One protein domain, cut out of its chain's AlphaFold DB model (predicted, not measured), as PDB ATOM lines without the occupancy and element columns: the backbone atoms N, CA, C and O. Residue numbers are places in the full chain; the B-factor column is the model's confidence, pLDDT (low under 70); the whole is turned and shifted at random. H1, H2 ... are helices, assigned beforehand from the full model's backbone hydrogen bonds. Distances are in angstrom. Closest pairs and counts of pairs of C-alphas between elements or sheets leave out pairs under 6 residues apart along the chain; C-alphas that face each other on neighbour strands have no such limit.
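Overview. This is residues 55 to 110 of the 288 residues of an uncharacterized protein of viral metagenome (UniProt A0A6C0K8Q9). The longest helix, H4, makes one end of an elongated helical body, H1 and H3 cross as an X in the middle at nearly a right angle, and H2 lies toward the other end, where H3 packs on it with residues 83 to 87 alone. H3 and H4 meet near their ends as a V, and H4 is only loosely joined to the rest: it is near H1 and H3 but touches no helix. The printed part has 56 residues with four named helices, in the order H1, H2, H3, H4, and no named strand; its class is all helix. It is compact, with a radius of gyration of the C-alphas of 11.7 A, and the C-alphas span 37 by 19 by 16 A along their three main axes.

Along the chain. H4, residues 96 to 109, is 20.1 A long from first to last C-alpha; it begins with C-alpha 96 at (-27.423, -12.471, 19.449) and ends with C-alpha 109 at (-26.668, -32.530, 19.878). H3, residues 83 to 94, is 16.8 A long. H1, residues 55 to 65, is 15.1 A long and begins with C-alpha 55 at (-18.265, -21.326, 17.362). H2, residues 67 to 76, is 14.2 A long and ends with C-alpha 76 at (-15.271, -4.735, 1.974).

Arrangement. H4 is close to H1 but not clearly touching it; their closest C-alphas, those of Phe 58 and Phe 102, are 7.3 A apart. The two run opposite ways at a steep tilt of 64 degrees. H4 is also close to H3 but not clearly touching it, with the C-alphas of Arg 92 and Trp 99 the closest, 6.1 A apart. These two run opposite ways at a steep tilt of 68 degrees, only just short of about perpendicular. H1 and H3 touch, with 11 pairs of C-alphas within 8 A; the closest are those of Gly 59 and Ala 88, 5.1 A apart. Their lines are about perpendicular, at 84 degrees. H2 and H3 touch, H3 with residues 83 to 87 alone, and the closest C-alphas are those of Lys 74 and Ile 83, 6.5 A apart. They run opposite ways at a steep tilt of 69 degrees, only just short of about perpendicular. H1 and H2 are close but not clearly touching, with the C-alphas of Thr 63 and Tyr 70 the closest at 5.9 A, and H2 and H4 are apart. In H1, H2, H3 and H4 every O i to N i+4 pair is within hydrogen-bond range.

Size, cuts and confidence. The two C-alphas farthest apart, those of Glu 78 and Glu 108, are 37.4 A from each other, while the first and last printed C-alphas, of Trp 55 and His 110, are 12.6 A apart. The printed part has no cut. The links from H1 to H2 and from H3 to H4 are tight, with 1 residue each, and the link from H2 to H3 is short, with 6 residues. The mean pLDDT of the printed part is 95.4, and no printed residue is under 70.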
ATOM      1  N   TRP A  55     -18.655 -22.519  18.107       95.06
ATOM      2  CA  TRP A  55     -18.265 -21.326  17.362       95.06
ATOM      3  C   TRP A  55     -17.859 -21.617  15.913       95.06
ATOM      4  O   TRP A  55     -18.272 -20.911  14.998       95.06
ATOM      5  N   ALA A  56     -17.057 -22.661  15.690       94.44
ATOM      6  CA  ALA A  56     -16.633 -23.039  14.348       94.44
ATOM      7  C   ALA A  56     -17.816 -23.521  13.498       94.44
ATOM      8  O   ALA A  56     -17.861 -23.239  12.303       94.44
ATOM      9  N   ALA A  57     -18.772 -24.221  14.110       95.69
ATOM     10  CA  ALA A  57     -19.977 -24.670  13.428       95.69
ATOM     11  C   ALA A  57     -20.932 -23.516  13.104       95.69
ATOM     12  O   ALA A  57     -21.420 -23.432  11.982       95.69
ATOM     13  N   PHE A  58     -21.124 -22.583  14.036       96.94
ATOM     14  CA  PHE A  58     -21.921 -21.382  13.792       96.94
ATOM     15  C   PHE A  58     -21.326 -20.510  12.695       96.94
ATOM     16  O   PHE A  58     -22.052 -20.046  11.828       96.94
ATOM     17  N   GLY A  59     -20.000 -20.337  12.686       96.62
ATOM     18  CA  GLY A  59     -19.330 -19.589  11.627       96.62
ATOM     19  C   GLY A  59     -19.623 -20.152  10.238       96.62
ATOM     20  O   GLY A  59     -19.888 -19.375   9.331       96.62
ATOM     21  N   LYS A  60     -19.647 -21.483  10.091       96.44
ATOM     22  CA  LYS A  60     -20.037 -22.139   8.834       96.44
ATOM     23  C   LYS A  60     -21.514 -21.940   8.512       96.44
ATOM     24  O   LYS A  60     -21.824 -21.494   7.414       96.44
ATOM     25  N   LYS A  61     -22.394 -22.197   9.487       96.62
ATOM     26  CA  LYS A  61     -23.844 -22.033   9.331       96.62
ATOM     27  C   LYS A  61     -24.187 -20.630   8.828       96.62
ATOM     28  O   LYS A  61     -24.857 -20.495   7.822       96.62
ATOM     29  N   VAL A  62     -23.660 -19.587   9.465       97.31
ATOM     30  CA  VAL A  62     -23.958 -18.198   9.083       97.31
ATOM     31  C   VAL A  62     -23.422 -17.863   7.687       97.31
ATOM     32  O   VAL A  62     -24.076 -17.139   6.948       97.31
ATOM     33  N   THR A  63     -22.260 -18.391   7.286       96.69
ATOM     34  CA  THR A  63     -21.772 -18.190   5.909       96.69
ATOM     35  C   THR A  63     -22.577 -18.944   4.852       96.69
ATOM     36  O   THR A  63     -22.610 -18.505   3.707       96.69
ATOM     37  N   GLU A  64     -23.198 -20.064   5.221       97.06
ATOM     38  CA  GLU A  64     -24.052 -20.866   4.338       97.06
ATOM     39  C   GLU A  64     -25.469 -20.278   4.240       97.06
ATOM     40  O   GLU A  64     -26.007 -20.185   3.140       97.06
ATOM     41  N   ASP A  65     -26.032 -19.818   5.361       97.25
ATOM     42  CA  ASP A  65     -27.369 -19.216   5.439       97.25
ATOM     43  C   ASP A  65     -27.397 -17.790   4.855       97.25
ATOM     44  O   ASP A  65     -28.403 -17.370   4.283       97.25
ATOM     45  N   HIS A  66     -26.286 -17.045   4.957       96.88
ATOM     46  CA  HIS A  66     -26.168 -15.653   4.499       96.88
ATOM     47  C   HIS A  66     -25.002 -15.450   3.515       96.88
ATOM     48  O   HIS A  66     -24.067 -14.689   3.801       96.88
ATOM     49  N   PRO A  67     -25.032 -16.094   2.333       97.38
ATOM     50  CA  PRO A  67     -23.930 -16.021   1.378       97.38
ATOM     51  C   PRO A  67     -23.753 -14.605   0.815       97.38
ATOM     52  O   PRO A  67     -22.625 -14.149   0.649       97.38
ATOM     53  N   THR A  68     -24.847 -13.870   0.594       97.75
ATOM     54  CA  THR A  68     -24.818 -12.496   0.064       97.75
ATOM     55  C   THR A  68     -24.141 -11.522   1.024       97.75
ATOM     56  O   THR A  68     -23.279 -10.743   0.619       97.75
ATOM     57  N   ASP A  69     -24.481 -11.599   2.311       96.81
ATOM     58  CA  ASP A  69     -23.898 -10.739   3.342       96.81
ATOM     59  C   ASP A  69     -22.426 -11.086   3.564       96.81
ATOM     60  O   ASP A  69     -21.590 -10.199   3.748       96.81
ATOM     61  N   TYR A  70     -22.094 -12.377   3.499       97.25
ATOM     62  CA  TYR A  70     -20.719 -12.839   3.595       97.25
ATOM     63  C   TYR A  70     -19.865 -12.362   2.417       97.25
ATOM     64  O   TYR A  70     -18.737 -11.913   2.630       97.25
ATOM     65  N   GLU A  71     -20.375 -12.411   1.186       96.69
ATOM     66  CA  GLU A  71     -19.665 -11.914   0.005       96.69
ATOM     67  C   GLU A  71     -19.482 -10.394   0.037       96.69
ATOM     68  O   GLU A  71     -18.375  -9.912  -0.215       96.69
ATOM     69  N   ALA A  72     -20.507  -9.638   0.441       96.69
ATOM     70  CA  ALA A  72     -20.402  -8.192   0.636       96.69
ATOM     71  C   ALA A  72     -19.387  -7.832   1.739       96.69
ATOM     72  O   ALA A  72     -18.554  -6.931   1.584       96.69
ATOM     73  N   PHE A  73     -19.392  -8.579   2.846       96.44
ATOM     74  CA  PHE A  73     -18.410  -8.420   3.916       96.44
ATOM     75  C   PHE A  73     -16.993  -8.774   3.446       96.44
ATOM     76  O   PHE A  73     -16.026  -8.079   3.753       96.44
ATOM     77  N   LYS A  74     -16.854  -9.831   2.648       96.12
ATOM     78  CA  LYS A  74     -15.575 -10.257   2.077       96.12
ATOM     79  C   LYS A  74     -15.021  -9.251   1.070       96.12
ATOM     80  O   LYS A  74     -13.806  -9.089   1.013       96.12
ATOM     81  N   ALA A  75     -15.882  -8.593   0.296       95.69
ATOM     82  CA  ALA A  75     -15.491  -7.557  -0.656       95.69
ATOM     83  C   ALA A  75     -15.039  -6.260   0.038       95.69
ATOM     84  O   ALA A  75     -14.135  -5.591  -0.453       95.69
ATOM     85  N   SER A  76     -15.637  -5.924   1.185       94.94
ATOM     86  CA  SER A  76     -15.271  -4.735   1.974       94.94
ATOM     87  C   SER A  76     -14.074  -4.951   2.909       94.94
ATOM     88  O   SER A  76     -13.437  -3.986   3.329       94.94
ATOM     89  N   ALA A  77     -13.736  -6.200   3.238       92.50
ATOM     90  CA  ALA A  77     -12.604  -6.514   4.098       92.50
ATOM     91  C   ALA A  77     -11.257  -6.401   3.356       92.50
ATOM     92  O   ALA A  77     -10.976  -7.143   2.418       92.50
ATOM     93  N   GLU A  78     -10.362  -5.546   3.857       89.81
ATOM     94  CA  GLU A  78      -9.001  -5.373   3.320       89.81
ATOM     95  C   GLU A  78      -8.148  -6.655   3.442       89.81
ATOM     96  O   GLU A  78      -7.302  -6.957   2.598       89.81
ATOM     97  N   LYS A  79      -8.389  -7.465   4.482       89.69
ATOM     98  CA  LYS A  79      -7.643  -8.705   4.751       89.69
ATOM     99  C   LYS A  79      -8.479  -9.933   4.417       89.69
ATOM    100  O   LYS A  79      -9.492 -10.187   5.057       89.69
ATOM    101  N   LYS A  80      -7.981 -10.758   3.486       86.00
ATOM    102  CA  LYS A  80      -8.627 -12.016   3.059       86.00
ATOM    103  C   LYS A  80      -8.507 -13.164   4.068       86.00
ATOM    104  O   LYS A  80      -9.336 -14.074   4.080       86.00
ATOM    105  N   GLN A  81      -7.487 -13.139   4.924       89.25
ATOM    106  CA  GLN A  81      -7.250 -14.202   5.898       89.25
ATOM    107  C   GLN A  81      -8.101 -13.993   7.154       89.25
ATOM    108  O   GLN A  81      -8.047 -12.941   7.783       89.25
ATOM    109  N   GLY A  82      -8.862 -15.021   7.543       91.38
ATOM    110  CA  GLY A  82      -9.688 -14.969   8.751       91.38
ATOM    111  C   GLY A  82     -10.990 -14.174   8.603       91.38
ATOM    112  O   GLY A  82     -11.548 -13.753   9.611       91.38
ATOM    113  N   ILE A  83     -11.509 -13.997   7.382       95.06
ATOM    114  CA  ILE A  83     -12.782 -13.285   7.155       95.06
ATOM    115  C   ILE A  83     -13.959 -13.999   7.827       95.06
ATOM    116  O   ILE A  83     -14.739 -13.352   8.511       95.06
ATOM    117  N   MET A  84     -14.066 -15.324   7.696       95.06
ATOM    118  CA  MET A  84     -15.172 -16.098   8.280       95.06
ATOM    119  C   MET A  84     -15.364 -15.859   9.794       95.06
ATOM    120  O   MET A  84     -16.471 -15.503  10.192       95.06
ATOM    121  N   PRO A  85     -14.343 -15.997  10.670       95.38
ATOM    122  CA  PRO A  85     -14.532 -15.726  12.096       95.38
ATOM    123  C   PRO A  85     -14.826 -14.250  12.407       95.38
ATOM    124  O   PRO A  85     -15.527 -13.980  13.383       95.38
ATOM    125  N   LEU A  86     -14.331 -13.300  11.604       96.00
ATOM    126  CA  LEU A  86     -14.658 -11.877  11.761       96.00
ATOM    127  C   LEU A  86     -16.119 -11.596  11.402       96.00
ATOM    128  O   LEU A  86     -16.818 -10.943  12.175       96.00
ATOM    129  N   PHE A  87     -16.587 -12.148  10.282       97.25
ATOM    130  CA  PHE A  87     -17.977 -12.059   9.852       97.25
ATOM    131  C   PHE A  87     -18.914 -12.663  10.898       97.25
ATOM    132  O   PHE A  87     -19.814 -11.980  11.370       97.25
ATOM    133  N   ALA A  88     -18.641 -13.888  11.360       97.00
ATOM    134  CA  ALA A  88     -19.438 -14.544  12.398       97.00
ATOM    135  C   ALA A  88     -19.481 -13.738  13.711       97.00
ATOM    136  O   ALA A  88     -20.513 -13.689  14.380       97.00
ATOM    137  N   SER A  89     -18.380 -13.069  14.078       96.75
ATOM    138  CA  SER A  89     -18.337 -12.187  15.249       96.75
ATOM    139  C   SER A  89     -19.211 -10.946  15.082       96.75
ATOM    140  O   SER A  89     -19.916 -10.577  16.021       96.75
ATOM    141  N   GLN A  90     -19.172 -10.295  13.917       96.94
ATOM    142  CA  GLN A  90     -20.023  -9.136  13.646       96.94
ATOM    143  C   GLN A  90     -21.493  -9.534  13.517       96.94
ATOM    144  O   GLN A  90     -22.356  -8.873  14.092       96.94
ATOM    145  N   TYR A  91     -21.775 -10.642  12.836       97.06
ATOM    146  CA  TYR A  91     -23.122 -11.172  12.686       97.06
ATOM    147  C   TYR A  91     -23.735 -11.482  14.052       97.06
ATOM    148  O   TYR A  91     -24.798 -10.967  14.380       97.06
ATOM    149  N   ARG A  92     -23.009 -12.193  14.926       97.44
ATOM    150  CA  ARG A  92     -23.457 -12.458  16.302       97.44
ATOM    151  C   ARG A  92     -23.795 -11.182  17.074       97.44
ATOM    152  O   ARG A  92     -24.743 -11.196  17.847       97.44
ATOM    153  N   SER A  93     -23.029 -10.103  16.903       97.12
ATOM    154  CA  SER A  93     -23.305  -8.848  17.617       97.12
ATOM    155  C   SER A  93     -24.626  -8.190  17.203       97.12
ATOM    156  O   SER A  93     -25.212  -7.462  17.996       97.12
ATOM    157  N   LYS A  94     -25.107  -8.470  15.986       97.31
ATOM    158  CA  LYS A  94     -26.402  -8.003  15.473       97.31
ATOM    159  C   LYS A  94     -27.528  -9.020  15.706       97.31
ATOM    160  O   LYS A  94     -28.670  -8.625  15.897       97.31
ATOM    161  N   HIS A  95     -27.188 -10.309  15.738       97.12
ATOM    162  CA  HIS A  95     -28.107 -11.448  15.803       97.12
ATOM    163  C   HIS A  95     -27.818 -12.332  17.029       97.12
ATOM    164  O   HIS A  95     -27.596 -13.541  16.925       97.12
ATOM    165  N   GLU A  96     -27.780 -11.736  18.225       97.12
ATOM    166  CA  GLU A  96     -27.423 -12.471  19.449       97.12
ATOM    167  C   GLU A  96     -28.440 -13.574  19.789       97.12
ATOM    168  O   GLU A  96     -28.054 -14.661  20.225       97.12
ATOM    169  N   ALA A  97     -29.726 -13.332  19.521       97.31
ATOM    170  CA  ALA A  97     -30.791 -14.309  19.739       97.31
ATOM    171  C   ALA A  97     -30.586 -15.591  18.912       97.31
ATOM    172  O   ALA A  97     -30.734 -16.698  19.433       97.31
ATOM    173  N   GLU A  98     -30.175 -15.459  17.649       97.00
ATOM    174  CA  GLU A  98     -29.897 -16.601  16.773       97.00
ATOM    175  C   GLU A  98     -28.686 -17.404  17.251       97.00
ATOM    176  O   GLU A  98     -28.699 -18.637  17.218       97.00
ATOM    177  N   TRP A  99     -27.652 -16.718  17.751       96.81
ATOM    178  CA  TRP A  99     -26.500 -17.379  18.361       96.81
ATOM    179  C   TRP A  99     -26.904 -18.188  19.597       96.81
ATOM    180  O   TRP A  99     -26.475 -19.332  19.731       96.81
ATOM    181  N   LEU A 100     -27.730 -17.634  20.490       96.50
ATOM    182  CA  LEU A 100     -28.183 -18.343  21.691       96.50
ATOM    183  C   LEU A 100     -29.036 -19.572  21.341       96.50
ATOM    184  O   LEU A 100     -28.811 -20.645  21.903       96.50
ATOM    185  N   ALA A 101     -29.943 -19.450  20.368       97.25
ATOM    186  CA  ALA A 101     -30.744 -20.570  19.872       97.25
ATOM    187  C   ALA A 101     -29.874 -21.666  19.224       97.25
ATOM    188  O   ALA A 101     -30.048 -22.862  19.481       97.25
ATOM    189  N   PHE A 102     -28.877 -21.270  18.426       97.31
ATOM    190  CA  PHE A 102     -27.907 -22.206  17.863       97.31
ATOM    191  C   PHE A 102     -27.071 -22.877  18.956       97.31
ATOM    192  O   PHE A 102     -26.856 -24.082  18.927       97.31
ATOM    193  N   GLN A 103     -26.607 -22.118  19.946       95.56
ATOM    194  CA  GLN A 103     -25.795 -22.649  21.031       95.56
ATOM    195  C   GLN A 103     -26.571 -23.672  21.876       95.56
ATOM    196  O   GLN A 103     -25.989 -24.680  22.278       95.56
ATOM    197  N   ALA A 104     -27.863 -23.439  22.121       95.38
ATOM    198  CA  ALA A 104     -28.739 -24.385  22.809       95.38
ATOM    199  C   ALA A 104     -28.867 -25.705  22.028       95.38
ATOM    200  O   ALA A 104     -28.472 -26.752  22.541       95.38
ATOM    201  N   SER A 105     -29.277 -25.644  20.756       95.75
ATOM    202  CA  SER A 105     -29.407 -26.838  19.894       95.75
ATOM    203  C   SER A 105     -28.072 -27.560  19.648       95.75
ATOM    204  O   SER A 105     -28.009 -28.789  19.554       95.75
ATOM    205  N   TRP A 106     -26.963 -26.819  19.607       94.88
ATOM    206  CA  TRP A 106     -25.628 -27.402  19.531       94.88
ATOM    207  C   TRP A 106     -25.281 -28.195  20.792       94.88
ATOM    208  O   TRP A 106     -24.751 -29.297  20.692       94.88
ATOM    209  N   ASN A 107     -25.568 -27.661  21.979       92.06
ATOM    210  CA  ASN A 107     -25.281 -28.350  23.239       92.06
ATOM    211  C   ASN A 107     -26.167 -29.589  23.446       92.06
ATOM    212  O   ASN A 107     -25.709 -30.543  24.071       92.06
ATOM    213  N   GLU A 108     -27.389 -29.594  22.911       93.19
ATOM    214  CA  GLU A 108     -28.273 -30.769  22.910       93.19
ATOM    215  C   GLU A 108     -27.726 -31.896  22.026       93.19
ATOM    216  O   GLU A 108     -27.720 -33.059  22.424       93.19
ATOM    217  N   THR A 109     -27.218 -31.555  20.839       91.69
ATOM    218  CA  THR A 109     -26.668 -32.530  19.878       91.69
ATOM    219  C   THR A 109     -25.232 -32.946  20.194       91.69
ATOM    220  O   THR A 109     -24.803 -34.043  19.838       91.69
ATOM    221  N   HIS A 110     -24.487 -32.084  20.884       88.31
ATOM    222  CA  HIS A 110     -23.101 -32.297  21.283       88.31
ATOM    223  C   HIS A 110     -22.980 -32.107  22.795       88.31
ATOM    224  O   HIS A 110     -22.300 -31.172  23.245       88.31
TER     225      HIS A 110